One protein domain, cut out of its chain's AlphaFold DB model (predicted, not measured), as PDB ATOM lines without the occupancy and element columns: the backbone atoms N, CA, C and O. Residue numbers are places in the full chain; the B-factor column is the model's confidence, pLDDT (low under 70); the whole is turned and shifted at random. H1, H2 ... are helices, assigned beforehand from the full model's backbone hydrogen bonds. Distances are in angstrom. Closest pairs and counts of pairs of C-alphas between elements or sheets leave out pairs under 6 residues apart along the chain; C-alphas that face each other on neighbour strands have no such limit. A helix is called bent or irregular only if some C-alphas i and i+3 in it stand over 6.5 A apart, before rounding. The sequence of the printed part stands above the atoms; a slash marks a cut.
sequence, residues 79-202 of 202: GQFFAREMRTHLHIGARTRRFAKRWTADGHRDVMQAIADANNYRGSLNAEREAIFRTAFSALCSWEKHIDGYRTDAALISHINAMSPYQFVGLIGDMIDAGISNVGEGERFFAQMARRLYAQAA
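What this domain is: This is residues 79 to 202 of the 202 residues of an uncharacterized protein of Streptomyces sp. SID1046 (UniProt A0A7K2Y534). Seven helices pack mostly crosswise into one body, with H6 near the middle and H1, H2 and H4 packed round it. H3 packs on H1 and H2 at one end of the long axis, while H5 and the longest helix, H7, cross each other at the other end, and residues 90 to 106 make a long loop at the body's edge. The printed part has 124 residues, with H1 to H7 in order along it and no named strand; the class is all helix. It is compact, with a radius of gyration of the C-alphas of 14.1 A, and spans 46 by 32 by 24 A.

How they stand to each other: H1, residues 79 to 89, touches H6, residues 165 to 177, closest at the C-alphas of Gly 79 and Gly 173, 3.5 A apart. They run opposite ways at a shallow tilt of 34 degrees, only just short of steep. H2, residues 107 to 120, touches H6 through residues 107 to 111 alone, closest at the C-alphas of Gly 107 and Pro 165, 5.6 A apart. H3, residues 127 to 134, touches H1, closest at the C-alphas of Phe 82 and Ile 132, 6.0 A apart. H3 also touches H2, through H2's residues 114 to 119 alone, at a steep tilt of 63 degrees; their closest C-alphas are those of Ala 118 and Glu 130, 5.1 A apart. H4, residues 137 to 148, touches H6 at a steep tilt of 60 degrees, the C-alphas of Ala 139 and Met 175 being closest at 5.9 A. H7, residues 183 to 201, touches H4 through residues 183 to 187 alone, closest at the C-alphas of Ser 142 and Val 183, 5.3 A apart. H5, residues 154 to 161, touches H7 about perpendicular, at 83 degrees, with the C-alphas of Leu 156 and Ala 194 closest at 5.6 A. Among the pairs that are apart are H1 and H7. In H1 to H7 every O i to N i+4 pair is within hydrogen-bond range.

Where its parts are: H1 begins at C-alpha 79, (93.939, 160.200, 194.699), and is 15.1 A long. H2 is 19.8 A, H4 15.0 A and H6 18.4 A long; H3 and H5 have 8 residues each. H4 is neither bent nor irregular, but only just: C-alphas 145 and 148 are 6.1 A apart. H6 begins at C-alpha 165, (94.785, 171.522, 184.848). H7, 27.3 A long, ends at C-alpha 201, (88.632, 155.961, 168.301).

The domain as a whole: The C-alphas farthest apart, those of Gly 123 and Ala 202, are 48.7 A apart. The printed part has no cut. The link from H1 to H2 is long, with 17 residues. Mean pLDDT of the printed part is 94.1, and no printed residue is under 70.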
ATOM      1  N   GLY A  79      93.876 159.401 195.913       95.94
ATOM      2  CA  GLY A  79      93.939 160.200 194.699       95.94
ATOM      3  C   GLY A  79      92.854 161.266 194.624       95.94
ATOM      4  O   GLY A  79      93.141 162.414 194.289       95.94
ATOM      5  N   GLN A  80      91.618 160.945 195.016       94.94
ATOM      6  CA  GLN A  80      90.531 161.928 195.084       94.94
ATOM      7  C   GLN A  80      90.781 163.003 196.146       94.94
ATOM      8  O   GLN A  80      90.489 164.181 195.913       94.94
ATOM      9  N   PHE A  81      91.335 162.613 197.296       94.50
ATOM     10  CA  PHE A  81      91.716 163.541 198.357       94.50
ATOM     11  C   PHE A  81      92.837 164.478 197.891       94.50
ATOM     12  O   PHE A  81      92.675 165.697 197.955       94.50
ATOM     13  N   PHE A  82      93.908 163.925 197.310       97.00
ATOM     14  CA  PHE A  82      94.975 164.695 196.669       97.00
ATOM     15  C   PHE A  82      94.417 165.673 195.630       97.00
ATOM     16  O   PHE A  82      94.697 166.870 195.687       97.00
ATOM     17  N   ALA A  83      93.581 165.186 194.710       97.62
ATOM     18  CA  ALA A  83      93.072 165.994 193.616       97.62
ATOM     19  C   ALA A  83      92.241 167.177 194.121       97.62
ATOM     20  O   ALA A  83      92.343 168.285 193.590       97.62
ATOM     21  N   ARG A  84      91.428 166.969 195.162       96.00
ATOM     22  CA  ARG A  84      90.665 168.045 195.798       96.00
ATOM     23  C   ARG A  84      91.587 169.076 196.439       96.00
ATOM     24  O   ARG A  84      91.426 170.262 196.163       96.00
ATOM     25  N   GLU A  85      92.546 168.645 197.253       96.81
ATOM     26  CA  GLU A  85      93.434 169.571 197.962       96.81
ATOM     27  C   GLU A  85      94.347 170.349 197.012       96.81
ATOM     28  O   GLU A  85      94.513 171.556 197.176       96.81
ATOM     29  N   MET A  86      94.863 169.704 195.964       97.62
ATOM     30  CA  MET A  86      95.668 170.363 194.935       97.62
ATOM     31  C   MET A  86      94.855 171.414 194.169       97.62
ATOM     32  O   MET A  86      95.309 172.542 193.965       97.62
ATOM     33  N   ARG A  87      93.607 171.091 193.799       97.50
ATOM     34  CA  ARG A  87      92.703 172.055 193.151       97.50
ATOM     35  C   ARG A  87      92.392 173.243 194.052       97.50
ATOM     36  O   ARG A  87      92.372 174.368 193.563       97.50
ATOM     37  N   THR A  88      92.170 173.010 195.343       96.38
ATOM     38  CA  THR A  88      91.953 174.083 196.320       96.38
ATOM     39  C   THR A  88      93.198 174.957 196.453       96.38
ATOM     40  O   THR A  88      93.088 176.176 196.371       96.38
ATOM     41  N   HIS A  89      94.374 174.345 196.604       95.56
ATOM     42  CA  HIS A  89      95.638 175.048 196.808       95.56
ATOM     43  C   HIS A  89      96.004 175.966 195.640       95.56
ATOM     44  O   HIS A  89      96.389 177.109 195.861       95.56
ATOM     45  N   LEU A  90      95.830 175.490 194.406       94.94
ATOM     46  CA  LEU A  90      96.165 176.243 193.195       94.94
ATOM     47  C   LEU A  90      94.950 176.955 192.569       94.94
ATOM     48  O   LEU A  90      94.998 177.423 191.428       94.94
ATOM     49  N   HIS A  91      93.822 177.008 193.285       95.19
ATOM     50  CA  HIS A  91      92.563 177.604 192.828       95.19
ATOM     51  C   HIS A  91      92.103 177.106 191.440       95.19
ATOM     52  O   HIS A  91      91.648 177.885 190.592       95.19
ATOM     53  N   ILE A  92      92.250 175.809 191.161       95.75
ATOM     54  CA  ILE A  92      91.907 175.173 189.882       95.75
ATOM     55  C   ILE A  92      90.417 174.809 189.866       95.75
ATOM     56  O   ILE A  92      89.987 173.814 190.445       95.75
ATOM     57  N   GLY A  93      89.622 175.596 189.141       95.19
ATOM     58  CA  GLY A  93      88.241 175.254 188.791       95.19
ATOM     59  C   GLY A  93      88.138 174.444 187.493       95.19
ATOM     60  O   GLY A  93      89.074 174.418 186.695       95.19
ATOM     61  N   ALA A  94      86.968 173.855 187.228       95.06
ATOM     62  CA  ALA A  94      86.712 173.027 186.039       95.06
ATOM     63  C   ALA A  94      86.915 173.756 184.693       95.06
ATOM     64  O   ALA A  94      87.170 173.123 183.677       95.06
ATOM     65  N   ARG A  95      86.816 175.092 184.679       94.06
ATOM     66  CA  ARG A  95      87.018 175.935 183.483       94.06
ATOM     67  C   ARG A  95      88.421 176.536 183.387       94.06
ATOM     68  O   ARG A  95      88.673 177.384 182.531       94.06
ATOM     69  N   THR A  96      89.319 176.157 184.289       93.50
ATOM     70  CA  THR A  96      90.687 176.672 184.293       93.50
ATOM     71  C   THR A  96      91.393 176.223 183.025       93.50
ATOM     72  O   THR A  96      91.466 175.031 182.740       93.50
ATOM     73  N   ARG A  97      91.919 177.181 182.264       92.81
ATOM     74  CA  ARG A  97      92.714 176.894 181.068       92.81
ATOM     75  C   ARG A  97      94.152 176.565 181.463       92.81
ATOM     76  O   ARG A  97      94.652 177.115 182.447       92.81
ATOM     77  N   ARG A  98      94.801 175.697 180.681       92.56
ATOM     78  CA  ARG A  98      96.212 175.313 180.854       92.56
ATOM     79  C   ARG A  98      97.134 176.530 180.775       92.56
ATOM     80  O   ARG A  98      97.857 176.813 181.721       92.56
ATOM     81  N   PHE A  99      97.005 177.301 179.700       92.81
ATOM     82  CA  PHE A  99      97.751 178.538 179.473       92.81
ATOM     83  C   PHE A  99      96.879 179.742 179.864       92.81
ATOM     84  O   PHE A  99      96.158 180.304 179.040       92.81
ATOM     85  N   ALA A 100      96.870 180.098 181.149       85.06
ATOM     86  CA  ALA A 100      96.138 181.257 181.667       85.06
ATOM     87  C   ALA A 100      97.107 182.253 182.309       85.06
ATOM     88  O   ALA A 100      98.094 181.849 182.905       85.06
ATOM     89  N   LYS A 101      96.785 183.553 182.256       80.75
ATOM     90  CA  LYS A 101      97.666 184.648 182.715       80.75
ATOM     91  C   LYS A 101      98.132 184.535 184.177       80.75
ATOM     92  O   LYS A 101      99.138 185.125 184.539       80.75
ATOM     93  N   ARG A 102      97.380 183.825 185.022       81.88
ATOM     94  CA  ARG A 102      97.704 183.637 186.446       81.88
ATOM     95  C   ARG A 102      98.792 182.586 186.707       81.88
ATOM     96  O   ARG A 102      99.237 182.470 187.839       81.88
ATOM     97  N   TRP A 103      99.118 181.784 185.700       82.88
ATOM     98  CA  TRP A 103     100.107 180.715 185.768       82.88
ATOM     99  C   TRP A 103     101.464 181.229 185.309       82.88
ATOM    100  O   TRP A 103     101.536 182.211 184.567       82.88
ATOM    101  N   THR A 104     102.533 180.552 185.719       71.62
ATOM    102  CA  THR A 104     103.900 180.927 185.320       71.62
ATOM    103  C   THR A 104     104.109 180.781 183.809       71.62
ATOM    104  O   THR A 104     104.780 181.605 183.194       71.62
ATOM    105  N   ALA A 105     103.457 179.787 183.204       79.94
ATOM    106  CA  ALA A 105     103.207 179.666 181.766       79.94
ATOM    107  C   ALA A 105     102.226 178.518 181.494       79.94
ATOM    108  O   ALA A 105     101.352 178.634 180.639       79.94
ATOM    109  N   ASP A 106     102.347 177.424 182.249       91.69
ATOM    110  CA  ASP A 106     101.630 176.170 182.042       91.69
ATOM    111  C   ASP A 106     101.090 175.640 183.374       91.69
ATOM    112  O   ASP A 106     101.851 175.206 184.237       91.69
ATOM    113  N   GLY A 107      99.765 175.607 183.520       93.75
ATOM    114  CA  GLY A 107      99.122 175.104 184.731       93.75
ATOM    115  C   GLY A 107      99.434 173.633 185.046       93.75
ATOM    116  O   GLY A 107      99.259 173.229 186.190       93.75
ATOM    117  N   HIS A 108      99.902 172.823 184.086       95.81
ATOM    118  CA  HIS A 108     100.431 171.489 184.400       95.81
ATOM    119  C   HIS A 108     101.751 171.598 185.161       95.81
ATOM    120  O   HIS A 108     101.910 170.949 186.190       95.81
ATOM    121  N   ARG A 109     102.674 172.454 184.705       94.81
ATOM    122  CA  ARG A 109     103.965 172.676 185.373       94.81
ATOM    123  C   ARG A 109     103.784 173.226 186.781       94.81
ATOM    124  O   ARG A 109     104.465 172.750 187.676       94.81
ATOM    125  N   ASP A 110     102.828 174.126 186.997       95.62
ATOM    126  CA  ASP A 110     102.541 174.649 188.340       95.62
ATOM    127  C   ASP A 110     102.025 173.551 189.299       95.62
ATOM    128  O   ASP A 110     102.404 173.517 190.469       95.62
ATOM    129  N   VAL A 111     101.219 172.597 188.807       96.94
ATOM    130  CA  VAL A 111     100.815 171.408 189.589       96.94
ATOM    131  C   VAL A 111     102.028 170.547 189.941       96.94
ATOM    132  O   VAL A 111     102.166 170.123 191.086       96.94
ATOM    133  N   MET A 112     102.911 170.295 188.972       96.75
ATOM    134  CA  MET A 112     104.107 169.478 189.187       96.75
ATOM    135  C   MET A 112     105.088 170.139 190.151       96.75
ATOM    136  O   MET A 112     105.614 169.470 191.039       96.75
ATOM    137  N   GLN A 113     105.268 171.454 190.034       95.75
ATOM    138  CA  GLN A 113     106.110 172.231 190.931       95.75
ATOM    139  C   GLN A 113     105.592 172.158 192.369       95.75
ATOM    140  O   GLN A 113     106.372 171.888 193.270       95.75
ATOM    141  N   ALA A 114     104.278 172.275 192.591       96.06
ATOM    142  CA  ALA A 114     103.704 172.145 193.932       96.06
ATOM    143  C   ALA A 114     103.955 170.760 194.568       96.06
ATOM    144  O   ALA A 114     104.163 170.660 195.778       96.06
ATOM    145  N   ILE A 115     103.958 169.684 193.768       97.75
ATOM    146  CA  ILE A 115     104.305 168.331 194.241       97.75
ATOM    147  C   ILE A 115     105.802 168.243 194.565       97.75
ATOM    148  O   ILE A 115     106.176 167.715 195.615       97.75
ATOM    149  N   ALA A 116     106.657 168.757 193.677       96.81
ATOM    150  CA  ALA A 116     108.104 168.764 193.865       96.81
ATOM    151  C   ALA A 116     108.508 169.581 195.101       96.81
ATOM    152  O   ALA A 116     109.305 169.109 195.912       96.81
ATOM    153  N   ASP A 117     107.906 170.755 195.291       95.75
ATOM    154  CA  ASP A 117     108.172 171.641 196.420       95.75
ATOM    155  C   ASP A 117     107.771 170.995 197.743       95.75
ATOM    156  O   ASP A 117     108.563 170.984 198.685       95.75
ATOM    157  N   ALA A 118     106.594 170.365 197.796       96.25
ATOM    158  CA  ALA A 118     106.156 169.626 198.977       96.25
ATOM    159  C   ALA A 118     107.108 168.470 199.334       96.25
ATOM    160  O   ALA A 118     107.233 168.111 200.502       96.25
ATOM    161  N   ASN A 119     107.778 167.868 198.347       95.69
ATOM    162  CA  ASN A 119     108.738 166.795 198.589       95.69
ATOM    163  C   ASN A 119     110.131 167.298 198.987       95.69
ATOM    164  O   ASN A 119     110.765 166.699 199.857       95.69
ATOM    165  N   ASN A 120     110.604 168.374 198.358       95.75
ATOM    166  CA  ASN A 120     111.989 168.831 198.469       95.75
ATOM    167  C   ASN A 120     112.184 169.923 199.534       95.75
ATOM    168  O   ASN A 120     113.268 170.025 200.108       95.75
ATOM    169  N   TYR A 121     111.146 170.709 199.836       93.94
ATOM    170  CA  TYR A 121     111.210 171.854 200.745       93.94
ATOM    171  C   TYR A 121     110.202 171.704 201.888       93.94
ATOM    172  O   TYR A 121     109.079 172.215 201.828       93.94
ATOM    173  N   ARG A 122     110.612 171.014 202.960       88.88
ATOM    174  CA  ARG A 122     109.779 170.853 204.164       88.88
ATOM    175  C   ARG A 122     109.425 172.206 204.778       88.88
ATOM    176  O   ARG A 122     110.293 173.064 204.924       88.88
ATOM    177  N   GLY A 123     108.166 172.371 205.174       90.00
ATOM    178  CA  GLY A 123     107.652 173.614 205.753       90.00
ATOM    179  C   GLY A 123     107.258 174.682 204.728       90.00
ATOM    180  O   GLY A 123     106.813 175.756 205.128       90.00
ATOM    181  N   SER A 124     107.369 174.400 203.423       87.56
ATOM    182  CA  SER A 124     106.805 175.253 202.359       87.56
ATOM    183  C   SER A 124     105.272 175.286 202.387       87.56
ATOM    184  O   SER A 124     104.648 176.264 201.973       87.56
ATOM    185  N   LEU A 125     104.660 174.224 202.916       91.31
ATOM    186  CA  LEU A 125     103.229 174.078 203.142       91.31
ATOM    187  C   LEU A 125     102.981 173.705 204.608       91.31
ATOM    188  O   LEU A 125     103.892 173.332 205.343       91.31
ATOM    189  N   ASN A 126     101.722 173.779 205.047       94.00
ATOM    190  CA  ASN A 126     101.365 173.188 206.333       94.00
ATOM    191  C   ASN A 126     101.562 171.657 206.295       94.00
ATOM    192  O   ASN A 126     101.463 171.037 205.233       94.00
ATOM    193  N   ALA A 127     101.821 171.054 207.458       92.06
ATOM    194  CA  ALA A 127     102.220 169.648 207.556       92.06
ATOM    195  C   ALA A 127     101.198 168.672 206.946       92.06
ATOM    196  O   ALA A 127     101.581 167.677 206.332       92.06
ATOM    197  N   GLU A 128      99.904 168.965 207.085       92.81
ATOM    198  CA  GLU A 128      98.835 168.145 206.516       92.81
ATOM    199  C   GLU A 128      98.879 168.159 204.982       92.81
ATOM    200  O   GLU A 128      98.938 167.106 204.347       92.81
ATOM    201  N   ARG A 129      98.923 169.347 204.369       93.12
ATOM    202  CA  ARG A 129      98.969 169.497 202.911       93.12
ATOM    203  C   ARG A 129     100.265 168.962 202.321       93.12
ATOM    204  O   ARG A 129     100.230 168.312 201.280       93.12
ATOM    205  N   GLU A 130     101.386 169.193 202.998       94.19
ATOM    206  CA  GLU A 130     102.682 168.647 202.601       94.19
ATOM    207  C   GLU A 130     102.627 167.115 202.541       94.19
ATOM    208  O   GLU A 130     102.991 166.522 201.525       94.19
ATOM    209  N   ALA A 131     102.086 166.463 203.577       93.31
ATOM    210  CA  ALA A 131     101.938 165.010 203.603       93.31
ATOM    211  C   ALA A 131     101.089 164.493 202.431       93.31
ATOM    212  O   ALA A 131     101.455 163.498 201.807       93.31
ATOM    213  N   ILE A 132      99.996 165.186 202.096       95.50
ATOM    214  CA  ILE A 132      99.113 164.822 200.981       95.50
ATOM    215  C   ILE A 132      99.848 164.942 199.649       95.50
ATOM    216  O   ILE A 132      99.828 164.007 198.851       95.50
ATOM    217  N   PHE A 133     100.514 166.067 199.396       97.31
ATOM    218  CA  PHE A 133     101.157 166.317 198.106       97.31
ATOM    219  C   PHE A 133     102.360 165.405 197.887       97.31
ATOM    220  O   PHE A 133     102.554 164.906 196.781       97.31
ATOM    221  N   ARG A 134     103.099 165.080 198.953       95.31
ATOM    222  CA  ARG A 134     104.204 164.117 198.896       95.31
ATOM    223  C   ARG A 134     103.778 162.726 198.437       95.31
ATOM    224  O   ARG A 134     104.581 162.034 197.818       95.31
ATOM    225  N   THR A 135     102.528 162.316 198.673       94.94
ATOM    226  CA  THR A 135     102.034 161.025 198.157       94.94
ATOM    227  C   THR A 135     102.039 160.950 196.628       94.94
ATOM    228  O   THR A 135     102.131 159.859 196.073       94.94
ATOM    229  N   ALA A 136     101.998 162.098 195.946       97.25
ATOM    230  CA  ALA A 136     102.001 162.182 194.494       97.25
ATOM    231  C   ALA A 136     103.408 162.143 193.878       97.25
ATOM    232  O   ALA A 136     103.523 162.128 192.654       97.25
ATOM    233  N   PHE A 137     104.484 162.127 194.675       97.12
ATOM    234  CA  PHE A 137     105.845 162.284 194.151       97.12
ATOM    235  C   PHE A 137     106.251 161.162 193.179       97.12
ATOM    236  O   PHE A 137     106.783 161.433 192.106       97.12
ATOM    237  N   SER A 138     105.916 159.903 193.478       96.62
ATOM    238  CA  SER A 138     106.165 158.792 192.545       96.62
ATOM    239  C   SER A 138     105.361 158.918 191.246       96.62
ATOM    240  O   SER A 138     105.879 158.610 190.169       96.62
ATOM    241  N   ALA A 139     104.120 159.413 191.321       97.00
ATOM    242  CA  ALA A 139     103.304 159.692 190.140       97.00
ATOM    243  C   ALA A 139     103.911 160.826 189.298       97.00
ATOM    244  O   ALA A 139     103.986 160.696 188.076       97.00
ATOM    245  N   LEU A 140     104.424 161.880 189.947       97.19
ATOM    246  CA  LEU A 140     105.185 162.958 189.312       97.19
ATOM    247  C   LEU A 140     106.389 162.406 188.538       97.19
ATOM    248  O   LEU A 140     106.454 162.584 187.324       97.19
ATOM    249  N   CYS A 141     107.287 161.669 189.197       97.00
ATOM    250  CA  CYS A 141     108.482 161.123 188.548       97.00
ATOM    251  C   CYS A 141     108.136 160.187 187.379       97.00
ATOM    252  O   CYS A 141     108.817 160.166 186.351       97.00
ATOM    253  N   SER A 142     107.068 159.399 187.524       96.94
ATOM    254  CA  SER A 142     106.563 158.549 186.447       96.94
ATOM    255  C   SER A 142     106.056 159.366 185.258       96.94
ATOM    256  O   SER A 142     106.322 159.007 184.110       96.94
ATOM    257  N   TRP A 143     105.301 160.437 185.510       96.38
ATOM    258  CA  TRP A 143     104.804 161.315 184.457       96.38
ATOM    259  C   TRP A 143     105.953 162.022 183.738       96.38
ATOM    260  O   TRP A 143     105.993 162.005 182.511       96.38
ATOM    261  N   GLU A 144     106.923 162.572 184.473       95.94
ATOM    262  CA  GLU A 144     108.086 163.244 183.880       95.94
ATOM    263  C   GLU A 144     108.868 162.290 182.984       95.94
ATOM    264  O   GLU A 144     109.195 162.618 181.848       95.94
ATOM    265  N   LYS A 145     109.117 161.062 183.444       95.94
ATOM    266  CA  LYS A 145     109.869 160.095 182.645       95.94
ATOM    267  C   LYS A 145     109.151 159.693 181.356       95.94
ATOM    268  O   LYS A 145     109.812 159.535 180.330       95.94
ATOM    269  N   HIS A 146     107.839 159.474 181.414       96.25
ATOM    270  CA  HIS A 146     107.097 158.860 180.308       96.25
ATOM    271  C   HIS A 146     106.427 159.870 179.385       96.25
ATOM    272  O   HIS A 146     106.466 159.690 178.168       96.25
ATOM    273  N   ILE A 147     105.841 160.926 179.946       95.12
ATOM    274  CA  ILE A 147     105.134 161.966 179.196       95.12
ATOM    275  C   ILE A 147     106.095 163.090 178.812       95.12
ATOM    276  O   ILE A 147     106.266 163.343 177.624       95.12
ATOM    277  N   ASP A 148     106.759 163.724 179.784       93.19
ATOM    278  CA  ASP A 148     107.683 164.841 179.505       93.19
ATOM    279  C   ASP A 148     108.963 164.368 178.799       93.19
ATOM    280  O   ASP A 148     109.509 165.047 177.936       93.19
ATOM    281  N   GLY A 149     109.411 163.151 179.114       95.00
ATOM    282  CA  GLY A 149     110.533 162.483 178.462       95.00
ATOM    283  C   GLY A 149     110.202 161.848 177.110       95.00
ATOM    284  O   GLY A 149     111.070 161.177 176.554       95.00
ATOM    285  N   TYR A 150     108.972 162.014 176.599       94.69
ATOM    286  CA  TYR A 150     108.508 161.480 175.311       94.69
ATOM    287  C   TYR A 150     108.768 159.972 175.123       94.69
ATOM    288  O   TYR A 150     109.122 159.519 174.037       94.69
ATOM    289  N   ARG A 151     108.608 159.171 176.187       94.94
ATOM    290  CA  ARG A 151     108.857 157.711 176.165       94.94
ATOM    291  C   ARG A 151     107.591 156.875 176.002       94.94
ATOM    292  O   ARG A 151     107.628 155.660 176.172       94.94
ATOM    293  N   THR A 152     106.469 157.518 175.715       94.00
ATOM    294  CA  THR A 152     105.205 156.846 175.435       94.00
ATOM    295  C   THR A 152     104.657 157.267 174.077       94.00
ATOM    296  O   THR A 152     105.268 158.041 173.343       94.00
ATOM    297  N   ASP A 153     103.502 156.716 173.738       92.56
ATOM    298  CA  ASP A 153     102.789 156.982 172.501       92.56
ATOM    299  C   ASP A 153     102.469 158.481 172.304       92.56
ATOM    300  O   ASP A 153     101.997 159.167 173.216       92.56
ATOM    301  N   ALA A 154     102.701 158.995 171.092       94.44
ATOM    302  CA  ALA A 154     102.525 160.414 170.781       94.44
ATOM    303  C   ALA A 154     101.059 160.874 170.868       94.44
ATOM    304  O   ALA A 154     100.800 162.012 171.272       94.44
ATOM    305  N   ALA A 155     100.095 160.008 170.532       95.25
ATOM    306  CA  ALA A 155      98.678 160.336 170.651       95.25
ATOM    307  C   ALA A 155      98.273 160.450 172.125       95.25
ATOM    308  O   ALA A 155      97.563 161.388 172.493       95.25
ATOM    309  N   LEU A 156      98.797 159.574 172.992       96.44
ATOM    310  CA  LEU A 156      98.618 159.695 174.439       96.44
ATOM    311  C   LEU A 156      99.234 160.987 174.997       96.44
ATOM    312  O   LEU A 156      98.580 161.686 175.773       96.44
ATOM    313  N   ILE A 157     100.462 161.335 174.596       96.69
ATOM    314  CA  ILE A 157     101.114 162.588 175.017       96.69
ATOM    315  C   ILE A 157     100.269 163.791 174.596       96.69
ATOM    316  O   ILE A 157     100.006 164.675 175.409       96.69
ATOM    317  N   SER A 158      99.805 163.813 173.344       96.19
ATOM    318  CA  SER A 158      98.922 164.862 172.828       96.19
ATOM    319  C   SER A 158      97.617 164.947 173.627       96.19
ATOM    320  O   SER A 158      97.222 166.030 174.059       96.19
ATOM    321  N   HIS A 159      96.995 163.801 173.920       96.38
ATOM    322  CA  HIS A 159      95.774 163.721 174.717       96.38
ATOM    323  C   HIS A 159      95.962 164.288 176.132       96.38
ATOM    324  O   HIS A 159      95.164 165.112 176.576       96.38
ATOM    325  N   ILE A 160      97.037 163.906 176.829       96.50
ATOM    326  CA  ILE A 160      97.358 164.440 178.162       96.50
ATOM    327  C   ILE A 160      97.671 165.937 178.079       96.50
ATOM    328  O   ILE A 160      97.212 166.711 178.914       96.50
ATOM    329  N   ASN A 161      98.397 166.378 177.051       94.69
ATOM    330  CA  ASN A 161      98.696 167.792 176.842       94.69
ATOM    331  C   ASN A 161      97.448 168.643 176.550       94.69
ATOM    332  O   ASN A 161      97.431 169.831 176.878       94.69
ATOM    333  N   ALA A 162      96.405 168.054 175.972       95.56
ATOM    334  CA  ALA A 162      95.131 168.723 175.740       95.56
ATOM    335  C   ALA A 162      94.258 168.826 177.005       95.56
ATOM    336  O   ALA A 162      93.267 169.561 177.001       95.56
ATOM    337  N   MET A 163      94.600 168.121 178.090       96.94
ATOM    338  CA  MET A 163      93.859 168.214 179.345       96.94
ATOM    339  C   MET A 163      93.932 169.625 179.937       96.94
ATOM    340  O   MET A 163      94.932 170.333 179.848       96.94
ATOM    341  N   SER A 164      92.845 170.033 180.588       96.31
ATOM    342  CA  SER A 164      92.882 171.167 181.510       96.31
ATOM    343  C   SER A 164      93.658 170.801 182.783       96.31
ATOM    344  O   SER A 164      93.652 169.633 183.178       96.31
ATOM    345  N   PRO A 165      94.194 171.782 183.535       97.00
ATOM    346  CA  PRO A 165      94.785 171.522 184.848       97.00
ATOM    347  C   PRO A 165      93.833 170.787 185.803       97.00
ATOM    348  O   PRO A 165      94.265 169.994 186.633       97.00
ATOM    349  N   TYR A 166      92.518 170.997 185.669       97.38
ATOM    350  CA  TYR A 166      91.525 170.289 186.475       97.38
ATOM    351  C   TYR A 166      91.518 168.780 186.195       97.38
ATOM    352  O   TYR A 166      91.490 167.979 187.135       97.38
ATOM    353  N   GLN A 167      91.543 168.403 184.915       98.19
ATOM    354  CA  GLN A 167      91.616 167.012 184.467       98.19
ATOM    355  C   GLN A 167      92.985 166.412 184.779       98.19
ATOM    356  O   GLN A 167      93.048 165.300 185.288       98.19
ATOM    357  N   PHE A 168      94.056 167.176 184.574       98.25
ATOM    358  CA  PHE A 168      95.421 166.747 184.854       98.25
ATOM    359  C   PHE A 168      95.637 166.398 186.331       98.25
ATOM    360  O   PHE A 168      96.144 165.329 186.649       98.25
ATOM    361  N   VAL A 169      95.150 167.231 187.254       98.31
ATOM    362  CA  VAL A 169      95.165 166.901 188.690       98.31
ATOM    363  C   VAL A 169      94.350 165.634 188.991       98.31
ATOM    364  O   VAL A 169      94.710 164.869 189.883       98.31
ATOM    365  N   GLY A 170      93.271 165.392 188.240       98.12
ATOM    366  CA  GLY A 170      92.512 164.140 188.314       98.12
ATOM    367  C   GLY A 170      93.343 162.931 187.881       98.12
ATOM    368  O   GLY A 170      93.398 161.960 188.621       98.12
ATOM    369  N   LEU A 171      94.057 163.037 186.756       98.06
ATOM    370  CA  LEU A 171      94.964 162.001 186.258       98.06
ATOM    371  C   LEU A 171      96.050 161.647 187.284       98.06
ATOM    372  O   LEU A 171      96.297 160.469 187.525       98.06
ATOM    373  N   ILE A 172      96.675 162.643 187.920       98.38
ATOM    374  CA  ILE A 172      97.649 162.387 188.994       98.38
ATOM    375  C   ILE A 172      96.977 161.677 190.180       98.38
ATOM    376  O   ILE A 172      97.557 160.759 190.754       98.38
ATOM    377  N   GLY A 173      95.736 162.042 190.516       97.94
ATOM    378  CA  GLY A 173      94.925 161.306 191.487       97.94
ATOM    379  C   GLY A 173      94.735 159.834 191.105       97.94
ATOM    380  O   GLY A 173      95.015 158.951 191.913       97.94
ATOM    381  N   ASP A 174      94.352 159.555 189.860       97.88
ATOM    382  CA  ASP A 174      94.173 158.187 189.358       97.88
ATOM    383  C   ASP A 174      95.483 157.380 189.412       97.88
ATOM    384  O   ASP A 174      95.473 156.188 189.721       97.88
ATOM    385  N   MET A 175      96.627 158.027 189.165       98.00
ATOM    386  CA  MET A 175      97.956 157.421 189.303       98.00
ATOM    387  C   MET A 175      98.282 157.045 190.758       98.00
ATOM    388  O   MET A 175      98.850 155.978 191.004       98.00
ATOM    389  N   ILE A 176      97.907 157.890 191.725       97.38
ATOM    390  CA  ILE A 176      98.053 157.599 193.162       97.38
ATOM    391  C   ILE A 176      97.182 156.402 193.551       97.38
ATOM    392  O   ILE A 176      97.646 155.504 194.253       97.38
ATOM    393  N   ASP A 177      95.938 156.361 193.076       96.94
ATOM    394  CA  ASP A 177      95.006 155.270 193.376       96.94
ATOM    395  C   ASP A 177      95.399 153.951 192.706       96.94
ATOM    396  O   ASP A 177      95.179 152.880 193.271       96.94
ATOM    397  N   ALA A 178      96.051 154.017 191.544       95.50
ATOM    398  CA  ALA A 178      96.685 152.870 190.902       95.50
ATOM    399  C   ALA A 178      97.946 152.379 191.641       95.50
ATOM    400  O   ALA A 178      98.506 151.349 191.266       95.50
ATOM    401  N   GLY A 179      98.397 153.093 192.679       95.38
ATOM    402  CA  GLY A 179      99.538 152.706 193.503       95.38
ATOM    403  C   GLY A 179     100.887 152.874 192.809       95.38
ATOM    404  O   GLY A 179     101.814 152.139 193.131       95.38
ATOM    405  N   ILE A 180     101.010 153.812 191.860       95.75
ATOM    406  CA  ILE A 180     102.260 154.025 191.119       95.75
ATOM    407  C   ILE A 180     103.352 154.521 192.072       95.75
ATOM    408  O   ILE A 180     103.358 155.666 192.515       95.75
ATOM    409  N   SER A 181     104.301 153.636 192.350       91.88
ATOM    410  CA  SER A 181     105.448 153.844 193.233       91.88
ATOM    411  C   SER A 181     106.768 153.934 192.465       91.88
ATOM    412  O   SER A 181     107.726 154.541 192.948       91.88
ATOM    413  N   ASN A 182     106.815 153.360 191.259       89.62
ATOM    414  CA  ASN A 182     108.003 153.274 190.420       89.62
ATOM    415  C   ASN A 182     107.686 153.450 188.924       89.62
ATOM    416  O   ASN A 182     106.538 153.484 188.482       89.62
ATOM    417  N   VAL A 183     108.749 153.522 188.126       88.69
ATOM    418  CA  VAL A 183     108.675 153.739 186.676       88.69
ATOM    419  C   VAL A 183     107.912 152.635 185.940       88.69
ATOM    420  O   VAL A 183     107.176 152.943 185.004       88.69
ATOM    421  N   GLY A 184     108.114 151.367 186.310       91.81
ATOM    422  CA  GLY A 184     107.527 150.231 185.592       91.81
ATOM    423  C   GLY A 184     106.009 150.160 185.763       91.81
ATOM    424  O   GLY A 184     105.282 149.833 184.829       91.81
ATOM    425  N   GLU A 185     105.505 150.525 186.942       95.25
ATOM    426  CA  GLU A 185     104.067 150.713 187.178       95.25
ATOM    427  C   GLU A 185     103.507 151.862 186.345       95.25
ATOM    428  O   GLU A 185     102.467 151.706 185.705       95.25
ATOM    429  N   GLY A 186     104.252 152.964 186.278       95.00
ATOM    430  CA  GLY A 186     103.991 154.085 185.387       95.00
ATOM    431  C   GLY A 186     103.811 153.698 183.927       95.00
ATOM    432  O   GLY A 186     102.833 154.070 183.282       95.00
ATOM    433  N   GLU A 187     104.748 152.909 183.411       96.00
ATOM    434  CA  GLU A 187     104.737 152.448 182.025       96.00
ATOM    435  C   GLU A 187     103.493 151.603 181.737       96.00
ATOM    436  O   GLU A 187     102.776 151.849 180.766       96.00
ATOM    437  N   ARG A 188     103.173 150.655 182.629       96.56
ATOM    438  CA  ARG A 188     101.963 149.829 182.512       96.56
ATOM    439  C   ARG A 188     100.689 150.667 182.557       96.56
ATOM    440  O   ARG A 188      99.764 150.387 181.792       96.56
ATOM    441  N   PHE A 189     100.637 151.671 183.427       97.25
ATOM    442  CA  PHE A 189      99.502 152.581 183.537       97.25
ATOM    443  C   PHE A 189      99.276 153.346 182.226       97.25
ATOM    444  O   PHE A 189      98.186 153.283 181.652       97.25
ATOM    445  N   PHE A 190     100.316 153.986 181.684       97.12
ATOM    446  CA  PHE A 190     100.206 154.725 180.425       97.12
ATOM    447  C   PHE A 190      99.934 153.808 179.225       97.12
ATOM    448  O   PHE A 190      99.107 154.146 178.381       97.12
ATOM    449  N   ALA A 191     100.503 152.601 179.183       95.69
ATOM    450  CA  ALA A 191     100.192 151.615 178.145       95.69
ATOM    451  C   ALA A 191      98.720 151.151 178.184       95.69
ATOM    452  O   ALA A 191      98.111 150.878 177.148       95.69
ATOM    453  N   GLN A 192      98.115 151.037 179.371       96.00
ATOM    454  CA  GLN A 192      96.675 150.778 179.493       96.00
ATOM    455  C   GLN A 192      95.843 151.978 179.033       96.00
ATOM    456  O   GLN A 192      94.846 151.794 178.337       96.00
ATOM    457  N   MET A 193      96.258 153.193 179.389       96.19
ATOM    458  CA  MET A 193      95.579 154.419 178.981       96.19
ATOM    459  C   MET A 193      95.602 154.606 177.456       96.19
ATOM    460  O   MET A 193      94.553 154.858 176.869       96.19
ATOM    461  N   ALA A 194      96.748 154.376 176.806       95.00
ATOM    462  CA  ALA A 194      96.871 154.400 175.348       95.00
ATOM    463  C   ALA A 194      95.925 153.390 174.678       95.00
ATOM    464  O   ALA A 194      95.185 153.743 173.764       95.00
ATOM    465  N   ARG A 195      95.863 152.146 175.180       94.56
ATOM    466  CA  ARG A 195      94.932 151.127 174.659       94.56
ATOM    467  C   ARG A 195      93.469 151.568 174.730       94.56
ATOM    468  O   ARG A 195      92.723 151.337 173.786       94.56
ATOM    469  N   ARG A 196      93.060 152.212 175.828       93.75
ATOM    470  CA  ARG A 196      91.694 152.745 175.975       93.75
ATOM    471  C   ARG A 196      91.424 153.891 175.004       93.75
ATOM    472  O   ARG A 196      90.338 153.939 174.444       93.75
ATOM    473  N   LEU A 197      92.402 154.773 174.798       92.44
ATOM    474  CA  LEU A 197      92.290 155.882 173.851       92.44
ATOM    475  C   LEU A 197      92.045 155.364 172.428       92.44
ATOM    476  O   LEU A 197      91.134 155.830 171.754       92.44
ATOM    477  N   TYR A 198      92.798 154.345 172.005       92.06
ATOM    478  CA  TYR A 198      92.612 153.721 170.696       92.06
ATOM    479  C   TYR A 198      91.277 152.986 170.567       92.06
ATOM    480  O   TYR A 198      90.619 153.101 169.539       92.06
ATOM    481  N   ALA A 199      90.835 152.291 171.616       91.62
ATOM    482  CA  ALA A 199      89.539 151.614 171.614       91.62
ATOM    483  C   ALA A 199      88.341 152.579 171.520       91.62
ATOM    484  O   ALA A 199      87.274 152.169 171.087       91.62
ATOM    485  N   GLN A 200      88.495 153.840 171.934       86.62
ATOM    486  CA  GLN A 200      87.455 154.871 171.806       86.62
ATOM    487  C   GLN A 200      87.426 155.534 170.421       86.62
ATOM    488  O   GLN A 200      86.460 156.223 170.106       86.62
ATOM    489  N   ALA A 201      88.491 155.374 169.632       80.50
ATOM    490  CA  ALA A 201      88.632 155.961 168.301       80.50
ATOM    491  C   ALA A 201      88.301 154.980 167.158       80.50
ATOM    492  O   ALA A 201      88.255 155.408 166.005       80.50
ATOM    493  N   ALA A 202      88.117 153.695 167.479       70.31
ATOM    494  CA  ALA A 202      87.735 152.620 166.562       70.31
ATOM    495  C   ALA A 202      86.213 152.429 166.540       70.31
ATOM    496  O   ALA A 202      85.687 152.146 165.441       70.31
TER     497      ALA A 202